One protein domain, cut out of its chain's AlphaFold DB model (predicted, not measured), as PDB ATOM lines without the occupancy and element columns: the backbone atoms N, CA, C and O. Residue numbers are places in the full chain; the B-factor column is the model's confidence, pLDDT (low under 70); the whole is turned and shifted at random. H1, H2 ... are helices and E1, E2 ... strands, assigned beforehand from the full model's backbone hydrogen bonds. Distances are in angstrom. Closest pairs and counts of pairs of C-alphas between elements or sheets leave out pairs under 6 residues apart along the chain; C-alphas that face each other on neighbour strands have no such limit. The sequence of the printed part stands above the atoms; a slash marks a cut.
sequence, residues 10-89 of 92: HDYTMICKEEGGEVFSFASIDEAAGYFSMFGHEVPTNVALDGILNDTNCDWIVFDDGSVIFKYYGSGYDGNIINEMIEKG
ATOM      1  N   HIS A  10      80.617  78.395  51.525       95.69
ATOM      2  CA  HIS A  10      81.837  79.027  51.050       95.69
ATOM      3  C   HIS A  10      81.646  79.621  49.653       95.69
ATOM      4  O   HIS A  10      82.004  80.777  49.454       95.69
ATOM      5  N   ASP A  11      80.998  78.893  48.741       96.75
ATOM      6  CA  ASP A  11      80.720  79.380  47.383       96.75
ATOM      7  C   ASP A  11      79.854  80.643  47.413       96.75
ATOM      8  O   ASP A  11      80.216  81.658  46.824       96.75
ATOM      9  N   TYR A  12      78.752  80.626  48.173       95.88
ATOM     10  CA  TYR A  12      77.896  81.806  48.337       95.88
ATOM     11  C   TYR A  12      78.632  82.987  48.977       95.88
ATOM     12  O   TYR A  12      78.422  84.131  48.579       95.88
ATOM     13  N   THR A  13      79.509  82.713  49.948       96.75
ATOM     14  CA  THR A  13      80.311  83.747  50.612       96.75
ATOM     15  C   THR A  13      81.301  84.382  49.641       96.75
ATOM     16  O   THR A  13      81.404  85.607  49.599       96.75
ATOM     17  N   MET A  14      82.024  83.571  48.861       97.44
ATOM     18  CA  MET A  14      82.979  84.063  47.867       97.44
ATOM     19  C   MET A  14      82.281  84.902  46.804       97.44
ATOM     20  O   MET A  14      82.680  86.043  46.607       97.44
ATOM     21  N   ILE A  15      81.205  84.384  46.202       95.62
ATOM     22  CA  ILE A  15      80.448  85.092  45.159       95.62
ATOM     23  C   ILE A  15      79.963  86.448  45.680       95.62
ATOM     24  O   ILE A  15      80.207  87.472  45.054       95.62
ATOM     25  N   CYS A  16      79.344  86.474  46.866       96.81
ATOM     26  CA  CYS A  16      78.857  87.718  47.456       96.81
ATOM     27  C   CYS A  16      79.985  88.739  47.667       96.81
ATOM     28  O   CYS A  16      79.813  89.916  47.360       96.81
ATOM     29  N   LYS A  17      81.141  88.300  48.180       96.06
ATOM     30  CA  LYS A  17      82.294  89.179  48.423       96.06
ATOM     31  C   LYS A  17      82.938  89.665  47.121       96.06
ATOM     32  O   LYS A  17      83.331  90.826  47.047       96.06
ATOM     33  N   GLU A  18      83.027  88.817  46.097       97.19
ATOM     34  CA  GLU A  18      83.519  89.187  44.759       97.19
ATOM     35  C   GLU A  18      82.620  90.232  44.084       97.19
ATOM     36  O   GLU A  18      83.113  91.126  43.399       97.19
ATOM     37  N   GLU A  19      81.313  90.172  44.338       95.44
ATOM     38  CA  GLU A  19      80.328  91.165  43.895       95.44
ATOM     39  C   GLU A  19      80.336  92.459  44.741       95.44
ATOM     40  O   GLU A  19      79.584  93.390  44.451       95.44
ATOM     41  N   GLY A  20      81.184  92.546  45.772       96.19
ATOM     42  CA  GLY A  20      81.295  93.705  46.664       96.19
ATOM     43  C   GLY A  20      80.258  93.750  47.790       96.19
ATOM     44  O   GLY A  20      80.116  94.785  48.441       96.19
ATOM     45  N   GLY A  21      79.533  92.654  48.017       96.62
ATOM     46  CA  GLY A  21      78.581  92.508  49.113       96.62
ATOM     47  C   GLY A  21      79.217  92.034  50.424       96.62
ATOM     48  O   GLY A  21      80.342  91.530  50.477       96.62
ATOM     49  N   GLU A  22      78.446  92.160  51.495       97.62
ATOM     50  CA  GLU A  22      78.754  91.670  52.834       97.62
ATOM     51  C   GLU A  22      77.919  90.431  53.154       97.62
ATOM     52  O   GLU A  22      76.786  90.280  52.695       97.62
ATOM     53  N   VAL A  23      78.484  89.536  53.964       97.88
ATOM     54  CA  VAL A  23      77.872  88.246  54.279       97.88
ATOM     55  C   VAL A  23      77.620  88.167  55.773       97.88
ATOM     56  O   VAL A  23      78.535  88.338  56.578       97.88
ATOM     57  N   PHE A  24      76.382  87.868  56.135       98.19
ATOM     58  CA  PHE A  24      75.969  87.588  57.501       98.19
ATOM     59  C   PHE A  24      75.594  86.114  57.621       98.19
ATOM     60  O   PHE A  24      74.975  85.552  56.717       98.19
ATOM     61  N   SER A  25      75.977  85.480  58.724       97.69
ATOM     62  CA  SER A  25      75.747  84.059  58.971       97.69
ATOM     63  C   SER A  25      74.962  83.858  60.257       97.69
ATOM     64  O   SER A  25      75.296  84.428  61.292       97.69
ATOM     65  N   PHE A  26      73.973  82.971  60.196       97.81
ATOM     66  CA  PHE A  26      73.120  82.593  61.319       97.81
ATOM     67  C   PHE A  26      73.161  81.084  61.526       97.81
ATOM     68  O   PHE A  26      73.233  80.311  60.561       97.81
ATOM     69  N   ALA A  27      73.103  80.651  62.783       96.75
ATOM     70  CA  ALA A  27      73.167  79.232  63.121       96.75
ATOM     71  C   ALA A  27      71.868  78.495  62.771       96.75
ATOM     72  O   ALA A  27      71.904  77.294  62.499       96.75
ATOM     73  N   SER A  28      70.735  79.204  62.753       97.12
ATOM     74  CA  SER A  28      69.425  78.642  62.436       97.12
ATOM     75  C   SER A  28      68.534  79.616  61.668       97.12
ATOM     76  O   SER A  28      68.715  80.836  61.697       97.12
ATOM     77  N   ILE A  29      67.516  79.062  61.008       96.25
ATOM     78  CA  ILE A  29      66.473  79.847  60.348       96.25
ATOM     79  C   ILE A  29      65.650  80.688  61.331       96.25
ATOM     80  O   ILE A  29      65.235  81.785  60.974       96.25
ATOM     81  N   ASP A  30      65.452  80.223  62.566       95.75
ATOM     82  CA  ASP A  30      64.709  80.971  63.586       95.75
ATOM     83  C   ASP A  30      65.462  82.239  64.011       95.75
ATOM     84  O   ASP A  30      64.856  83.299  64.169       95.75
ATOM     85  N   GLU A  31      66.790  82.154  64.141       95.81
ATOM     86  CA  GLU A  31      67.642  83.316  64.412       95.81
ATOM     87  C   GLU A  31      67.568  84.327  63.260       95.81
ATOM     88  O   GLU A  31      67.324  85.514  63.483       95.81
ATOM     89  N   ALA A  32      67.699  83.846  62.020       96.62
ATOM     90  CA  ALA A  32      67.571  84.677  60.826       96.62
ATOM     91  C   ALA A  32      66.180  85.338  60.727       96.62
ATOM     92  O   ALA A  32      66.075  86.524  60.416       96.62
ATOM     93  N   ALA A  33      65.112  84.598  61.042       96.19
ATOM     94  CA  ALA A  33      63.736  85.092  61.032       96.19
ATOM     95  C   ALA A  33      63.491  86.182  62.082       96.19
ATOM     96  O   ALA A  33      62.676  87.073  61.843       96.19
ATOM     97  N   GLY A  34      64.208  86.149  63.209       95.50
ATOM     98  CA  GLY A  34      64.193  87.223  64.200       95.50
ATOM     99  C   GLY A  34      64.630  88.563  63.604       95.50
ATOM    100  O   GLY A  34      63.894  89.542  63.706       95.50
ATOM    101  N   TYR A  35      65.769  88.597  62.905       94.81
ATOM    102  CA  TYR A  35      66.234  89.816  62.225       94.81
ATOM    103  C   TYR A  35      65.354  90.188  61.031       94.81
ATOM    104  O   TYR A  35      65.017  91.357  60.852       94.81
ATOM    105  N   PHE A  36      64.918  89.202  60.241       94.31
ATOM    106  CA  PHE A  36      64.016  89.449  59.115       94.31
ATOM    107  C   PHE A  36      62.705  90.108  59.560       94.31
ATOM    108  O   PHE A  36      62.232  91.054  58.931       94.31
ATOM    109  N   SER A  37      62.137  89.641  60.674       94.31
ATOM    110  CA  SER A  37      60.933  90.218  61.272       94.31
ATOM    111  C   SER A  37      61.102  91.712  61.564       94.31
ATOM    112  O   SER A  37      60.207  92.502  61.252       94.31
ATOM    113  N   MET A  38      62.268  92.113  62.079       92.12
ATOM    114  CA  MET A  38      62.577  93.510  62.395       92.12
ATOM    115  C   MET A  38      62.642  94.390  61.140       92.12
ATOM    116  O   MET A  38      62.099  95.494  61.159       92.12
ATOM    117  N   PHE A  39      63.200  93.896  60.026       89.12
ATOM    118  CA  PHE A  39      63.207  94.635  58.751       89.12
ATOM    119  C   PHE A  39      61.796  94.930  58.220       89.12
ATOM    120  O   PHE A  39      61.586  95.947  57.564       89.12
ATOM    121  N   GLY A  40      60.826  94.060  58.510       80.12
ATOM    122  CA  GLY A  40      59.428  94.214  58.104       80.12
ATOM    123  C   GLY A  40      58.559  95.051  59.050       80.12
ATOM    124  O   GLY A  40      57.343  95.040  58.877       80.12
ATOM    125  N   HIS A  41      59.137  95.741  60.040       81.44
ATOM    126  CA  HIS A  41      58.408  96.373  61.152       81.44
ATOM    127  C   HIS A  41      57.667  95.360  62.048       81.44
ATOM    128  O   HIS A  41      56.464  95.477  62.272       81.44
ATOM    129  N   GLU A  42      58.402  94.372  62.566       87.19
ATOM    130  CA  GLU A  42      57.917  93.358  63.521       87.19
ATOM    131  C   GLU A  42      56.830  92.429  62.951       87.19
ATOM    132  O   GLU A  42      55.822  92.123  63.595       87.19
ATOM    133  N   VAL A  43      57.031  91.931  61.725       91.19
ATOM    134  CA  VAL A  43      56.109  90.935  61.151       91.19
ATOM    135  C   VAL A  43      56.132  89.625  61.953       91.19
ATOM    136  O   VAL A  43      57.179  89.244  62.481       91.19
ATOM    137  N   PRO A  44      55.018  88.873  62.019       93.81
ATOM    138  CA  PRO A  44      54.978  87.593  62.723       93.81
ATOM    139  C   PRO A  44      56.058  86.610  62.250       93.81
ATOM    140  O   PRO A  44      56.357  86.530  61.058       93.81
ATOM    141  N   THR A  45      56.599  85.796  63.162       90.56
ATOM    142  CA  THR A  45      57.695  84.855  62.865       90.56
ATOM    143  C   THR A  45      57.388  83.922  61.695       90.56
ATOM    144  O   THR A  45      58.256  83.681  60.866       90.56
ATOM    145  N   ASN A  46      56.153  83.428  61.564       93.44
ATOM    146  CA  ASN A  46      55.774  82.568  60.439       93.44
ATOM    147  C   ASN A  46      55.833  83.300  59.087       93.44
ATOM    148  O   ASN A  46      56.155  82.676  58.083       93.44
ATOM    149  N   VAL A  47      55.550  84.606  59.065       94.38
ATOM    150  CA  VAL A  47      55.672  85.448  57.865       94.38
ATOM    151  C   VAL A  47      57.143  85.703  57.548       94.38
ATOM    152  O   VAL A  47      57.538  85.613  56.392       94.38
ATOM    153  N   ALA A  48      57.971  85.957  58.565       95.06
ATOM    154  CA  ALA A  48      59.414  86.115  58.387       95.06
ATOM    155  C   ALA A  48      60.081  84.831  57.860       95.06
ATOM    156  O   ALA A  48      60.878  84.883  56.925       95.06
ATOM    157  N   LEU A  49      59.708  83.668  58.406       95.31
ATOM    158  CA  LEU A  49      60.161  82.362  57.924       95.31
ATOM    159  C   LEU A  49      59.764  82.132  56.463       95.31
ATOM    160  O   LEU A  49      60.595  81.696  55.670       95.31
ATOM    161  N   ASP A  50      58.516  82.441  56.103       94.75
ATOM    162  CA  ASP A  50      58.037  82.310  54.724       94.75
ATOM    163  C   ASP A  50      58.786  83.258  53.774       94.75
ATOM    164  O   ASP A  50      59.197  82.842  52.690       94.75
ATOM    165  N   GLY A  51      59.058  84.490  54.217       93.69
ATOM    166  CA  GLY A  51      59.883  85.461  53.499       93.69
ATOM    167  C   GLY A  51      61.296  84.945  53.235       93.69
ATOM    168  O   GLY A  51      61.748  84.953  52.095       93.69
ATOM    169  N   ILE A  52      61.966  84.397  54.253       95.69
ATOM    170  CA  ILE A  52      63.295  83.790  54.102       95.69
ATOM    171  C   ILE A  52      63.245  82.579  53.173       95.69
ATOM    172  O   ILE A  52      64.093  82.447  52.295       95.69
ATOM    173  N   LEU A  53      62.285  81.668  53.338       94.94
ATOM    174  CA  LEU A  53      62.224  80.431  52.552       94.94
ATOM    175  C   LEU A  53      61.910  80.689  51.079       94.94
ATOM    176  O   LEU A  53      62.457  79.990  50.222       94.94
ATOM    177  N   ASN A  54      61.108  81.711  50.790       92.94
ATOM    178  CA  ASN A  54      60.671  82.060  49.439       92.94
ATOM    179  C   ASN A  54      61.360  83.305  48.871       92.94
ATOM    180  O   ASN A  54      60.941  83.784  47.821       92.94
ATOM    181  N   ASP A  55      62.410  83.808  49.526       92.44
ATOM    182  CA  ASP A  55      63.136  84.985  49.056       92.44
ATOM    183  C   ASP A  55      63.588  84.826  47.595       92.44
ATOM    184  O   ASP A  55      64.372  83.930  47.265       92.44
ATOM    185  N   THR A  56      63.064  85.695  46.732       87.25
ATOM    186  CA  THR A  56      63.297  85.685  45.283       87.25
ATOM    187  C   THR A  56      64.536  86.475  44.884       87.25
ATOM    188  O   THR A  56      65.053  86.266  43.788       87.25
ATOM    189  N   ASN A  57      65.017  87.365  45.755       87.94
ATOM    190  CA  ASN A  57      66.213  88.170  45.498       87.94
ATOM    191  C   ASN A  57      67.502  87.379  45.731       87.94
ATOM    192  O   ASN A  57      68.582  87.821  45.349       87.94
ATOM    193  N   CYS A  58      67.375  86.163  46.272       88.69
ATOM    194  CA  CYS A  58      68.493  85.299  46.620       88.69
ATOM    195  C   CYS A  58      69.416  85.935  47.667       88.69
ATOM    196  O   CYS A  58      70.598  85.605  47.700       88.69
ATOM    197  N   ASP A  59      68.896  86.834  48.498       94.56
ATOM    198  CA  ASP A  59      69.599  87.458  49.614       94.56
ATOM    199  C   ASP A  59      69.675  86.494  50.798       94.56
ATOM    200  O   ASP A  59      70.702  86.434  51.466       94.56
ATOM    201  N   TRP A  60      68.624  85.700  51.032       96.62
ATOM    202  CA  TRP A  60      68.519  84.769  52.157       96.62
ATOM    203  C   TRP A  60      68.609  83.319  51.683       96.62
ATOM    204  O   TRP A  60      67.726  82.809  50.985       96.62
ATOM    205  N   ILE A  61      69.673  82.626  52.085       97.56
ATOM    206  CA  ILE A  61      70.009  81.283  51.613       97.56
ATOM    207  C   ILE A  61      70.014  80.314  52.789       97.56
ATOM    208  O   ILE A  61      70.875  80.392  53.663       97.56
ATOM    209  N   VAL A  62      69.064  79.381  52.779       97.50
ATOM    210  CA  VAL A  62      68.910  78.336  53.799       97.50
ATOM    211  C   VAL A  62      69.621  77.059  53.356       97.50
ATOM    212  O   VAL A  62      69.371  76.556  52.257       97.50
ATOM    213  N   PHE A  63      70.478  76.515  54.216       96.44
ATOM    214  CA  PHE A  63      71.220  75.274  53.977       96.44
ATOM    215  C   PHE A  63      70.517  74.059  54.598       96.44
ATOM    216  O   PHE A  63      69.644  74.192  55.454       96.44
ATOM    217  N   ASP A  64      70.913  72.853  54.177       94.31
ATOM    218  CA  ASP A  64      70.316  71.597  54.657       94.31
ATOM    219  C   ASP A  64      70.517  71.364  56.166       94.31
ATOM    220  O   ASP A  64      69.714  70.682  56.796       94.31
ATOM    221  N   ASP A  65      71.564  71.956  56.753       95.06
ATOM    222  CA  ASP A  65      71.823  71.945  58.200       95.06
ATOM    223  C   ASP A  65      70.949  72.948  58.984       95.06
ATOM    224  O   ASP A  65      71.063  73.041  60.204       95.06
ATOM    225  N   GLY A  66      70.076  73.693  58.298       95.12
ATOM    226  CA  GLY A  66      69.160  74.676  58.880       95.12
ATOM    227  C   GLY A  66      69.771  76.055  59.132       95.12
ATOM    228  O   GLY A  66      69.046  76.975  59.513       95.12
ATOM    229  N   SER A  67      71.070  76.221  58.904       97.31
ATOM    230  CA  SER A  67      71.730  77.523  58.990       97.31
ATOM    231  C   SER A  67      71.396  78.414  57.793       97.31
ATOM    232  O   SER A  67      70.918  77.941  56.752       97.31
ATOM    233  N   VAL A  68      71.675  79.709  57.930       98.12
ATOM    234  CA  VAL A  68      71.313  80.709  56.922       98.12
ATOM    235  C   VAL A  68      72.476  81.650  56.652       98.12
ATOM    236  O   VAL A  68      73.151  82.097  57.579       98.12
ATOM    237  N   ILE A  69      72.687  81.971  55.377       97.75
ATOM    238  CA  ILE A  69      73.474  83.134  54.963       97.75
ATOM    239  C   ILE A  69      72.525  84.226  54.479       97.75
ATOM    240  O   ILE A  69      71.596  83.946  53.723       97.75
ATOM    241  N   PHE A  70      72.803  85.461  54.885       97.75
ATOM    242  CA  PHE A  70      72.222  86.672  54.328       97.75
ATOM    243  C   PHE A  70      73.291  87.465  53.566       97.75
ATOM    244  O   PHE A  70      74.332  87.812  54.128       97.75
ATOM    245  N   LYS A  71      73.043  87.727  52.281       96.81
ATOM    246  CA  LYS A  71      73.871  88.570  51.415       96.81
ATOM    247  C   LYS A  71      73.332  89.995  51.428       96.81
ATOM    248  O   LYS A  71      72.155  90.212  51.163       96.81
ATOM    249  N   TYR A  72      74.202  90.959  51.695       96.31
ATOM    250  CA  TYR A  72      73.838  92.366  51.802       96.31
ATOM    251  C   TYR A  72      74.694  93.231  50.879       96.31
ATOM    252  O   TYR A  72      75.917  93.208  50.953       96.31
ATOM    253  N   TYR A  73      74.048  94.043  50.042       94.69
ATOM    254  CA  TYR A  73      74.717  94.894  49.048       94.69
ATOM    255  C   TYR A  73      74.576  96.398  49.356       94.69
ATOM    256  O   TYR A  73      74.627  97.237  48.459       94.69
ATOM    257  N   GLY A  74      74.375  96.766  50.628       89.69
ATOM    258  CA  GLY A  74      74.435  98.163  51.083       89.69
ATOM    259  C   GLY A  74      73.129  98.967  51.023       89.69
ATOM    260  O   GLY A  74      73.123 100.128  51.425       89.69
ATOM    261  N   SER A  75      72.022  98.402  50.530       86.69
ATOM    262  CA  SER A  75      70.720  99.088  50.483       86.69
ATOM    263  C   SER A  75      69.542  98.109  50.559       86.69
ATOM    264  O   SER A  75      69.735  96.901  50.452       86.69
ATOM    265  N   GLY A  76      68.324  98.626  50.767       85.44
ATOM    266  CA  GLY A  76      67.084  97.832  50.786       85.44
ATOM    267  C   GLY A  76      66.680  97.268  52.153       85.44
ATOM    268  O   GLY A  76      65.570  96.764  52.286       85.44
ATOM    269  N   TYR A  77      67.534  97.415  53.168       90.94
ATOM    270  CA  TYR A  77      67.309  96.940  54.534       90.94
ATOM    271  C   TYR A  77      67.536  98.070  55.546       90.94
ATOM    272  O   TYR A  77      68.295  99.005  55.279       90.94
ATOM    273  N   ASP A  78      66.872  98.002  56.703       93.31
ATOM    274  CA  ASP A  78      67.040  98.987  57.777       93.31
ATOM    275  C   ASP A  78      68.481  98.954  58.316       93.31
ATOM    276  O   ASP A  78      68.933  97.960  58.888       93.31
ATOM    277  N   GLY A  79      69.204 100.063  58.145       93.50
ATOM    278  CA  GLY A  79      70.605 100.178  58.546       93.50
ATOM    279  C   GLY A  79      70.848 100.017  60.050       93.50
ATOM    280  O   GLY A  79      71.938  99.603  60.434       93.50
ATOM    281  N   ASN A  80      69.861 100.291  60.911       94.62
ATOM    282  CA  ASN A  80      70.004 100.078  62.355       94.62
ATOM    283  C   ASN A  80      70.076  98.587  62.685       94.62
ATOM    284  O   ASN A  80      70.919  98.175  63.475       94.62
ATOM    285  N   ILE A  81      69.243  97.778  62.027       95.38
ATOM    286  CA  ILE A  81      69.235  96.324  62.212       95.38
ATOM    287  C   ILE A  81      70.508  95.709  61.614       95.38
ATOM    288  O   ILE A  81      71.114  94.832  62.226       95.38
ATOM    289  N   ILE A  82      70.985  96.221  60.472       97.00
ATOM    290  CA  ILE A  82      72.292  95.829  59.913       97.00
ATOM    291  C   ILE A  82      73.426  96.125  60.904       97.00
ATOM    292  O   ILE A  82      74.268  95.261  61.151       97.00
ATOM    293  N   ASN A  83      73.447  97.318  61.505       96.06
ATOM    294  CA  ASN A  83      74.454  97.670  62.506       96.06
ATOM    295  C   ASN A  83      74.372  96.758  63.735       96.06
ATOM    296  O   ASN A  83      75.405  96.276  64.189       96.06
ATOM    297  N   GLU A  84      73.168  96.443  64.218       95.88
ATOM    298  CA  GLU A  84      72.977  95.494  65.319       95.88
ATOM    299  C   GLU A  84      73.555  94.107  64.985       95.88
ATOM    300  O   GLU A  84      74.246  93.498  65.804       95.88
ATOM    301  N   MET A  85      73.339  93.616  63.759       96.44
ATOM    302  CA  MET A  85      73.919  92.354  63.286       96.44
ATOM    303  C   MET A  85      75.455  92.402  63.235       96.44
ATOM    304  O   MET A  85      76.117  91.412  63.560       96.44
ATOM    305  N   ILE A  86      76.046  93.540  62.856       96.75
ATOM    306  CA  ILE A  86      77.504  93.743  62.879       96.75
ATOM    307  C   ILE A  86      78.024  93.741  64.322       96.75
ATOM    308  O   ILE A  86      78.995  93.043  64.616       96.75
ATOM    309  N   GLU A  87      77.381  94.483  65.223       97.19
ATOM    310  CA  GLU A  87      77.763  94.588  66.639       97.19
ATOM    311  C   GLU A  87      77.691  93.238  67.360       97.19
ATOM    312  O   GLU A  87      78.529  92.938  68.212       97.19
ATOM    313  N   LYS A  88      76.737  92.389  66.972       95.69
ATOM    314  CA  LYS A  88      76.599  91.019  67.481       95.69
ATOM    315  C   LYS A  88      77.532  90.005  66.814       95.69
ATOM    316  O   LYS A  88      77.519  88.836  67.189       95.69
ATOM    317  N   GLY A  89      78.362  90.433  65.862       95.81
ATOM    318  CA  GLY A  89      79.356  89.578  65.216       95.81
ATOM    319  C   GLY A  89      78.772  88.584  64.211       95.81
ATOM    320  O   GLY A  89      79.407  87.571  63.930       95.81
TER     321      GLY A  89
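Overview. This is residues 10 to 89 of the 92 residues of an uncharacterized protein of Blautia obeum ATCC 29174 (UniProt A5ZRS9). A small sheet of three strands lies between helices: H1 covers one face, H2 covers the other, and H3 packs beside H2 next to the edge strand E2. These are three layers, helices on both faces of a sheet, with H2 and H3 on one face and H1 on the other, while H4 comes last and only grazes the sheet. The printed part has 80 residues, with four named helices and three named strands in the order H1 E1 H2 H3 E2 E3 H4; the sheet order is E1 - E3 - E2, all antiparallel, and the class is mixed, helices and strands. The whole is compact, with a radius of gyration of the C-alphas of 11.8 A, and rounded, spanning 34 by 29 by 24 A.

Along the chain. Find C-alpha 10 at (81.837, 79.027, 51.050); from there H1 runs through residues 10 to 18, 12.1 A long. Next look at E1, residues 22 to 26, 13.6 A, which begins at C-alpha 22 at (78.754, 91.670, 52.834). H2 takes residues 29 to 39 over 15.2 A, and H3 residues 45 to 54 over 14.0 A. E2, residues 60 to 62, spans 6.7 A, and E3, residues 68 to 72, spans 13.0 A. H4, residues 79 to 87, runs 12.2 A to C-alpha 87 at (77.763, 94.588, 66.639).

Arrangement. Start at the inner strand E3. Beside it is E1, antiparallel at 158 degrees, with N 24 and O 70 2.9 A apart, within hydrogen-bond range. Its other neighbour is E2, antiparallel at 163 degrees, with N 61 and O 69 2.9 A apart, also within range; E2 and E3 form a hairpin. E1, H2 H3 and E2 make a split strand-helix-strand unit, two strands running the same way with E3 between them, and its crossover is right-handed. H1 is on the sheet at a height of 9.1 A, and the C-alphas of Thr 13 and Val 23 are its closest to E1, 6.3 A. H2 is on the opposite face at a height of 10.3 A; on the local plane it stands at 3 degrees to E3, along the strands. H2 and H3 touch, about perpendicular at 79 degrees, closest at the C-alphas of Ala 33 and Ala 48, 5.2 A. H2 and H4 only just touch, with 3 pairs of C-alphas within 8 A, the closest being those of Phe 39 and Ile 81, 7.2 A. H1 and H4 are apart. In H1, H3 and H4 every O i to N i+4 pair is within hydrogen-bond range; in H2, 6 of 7 are.

Size, cuts and confidence. The C-alphas farthest apart are those of Glu 18 and Pro 44, 33.8 A. The printed part has no cut. The link from E3 to H4 is short, the other links are tight, and no link is long. Mean pLDDT of the printed part is 94.5, and no printed residue is under 70.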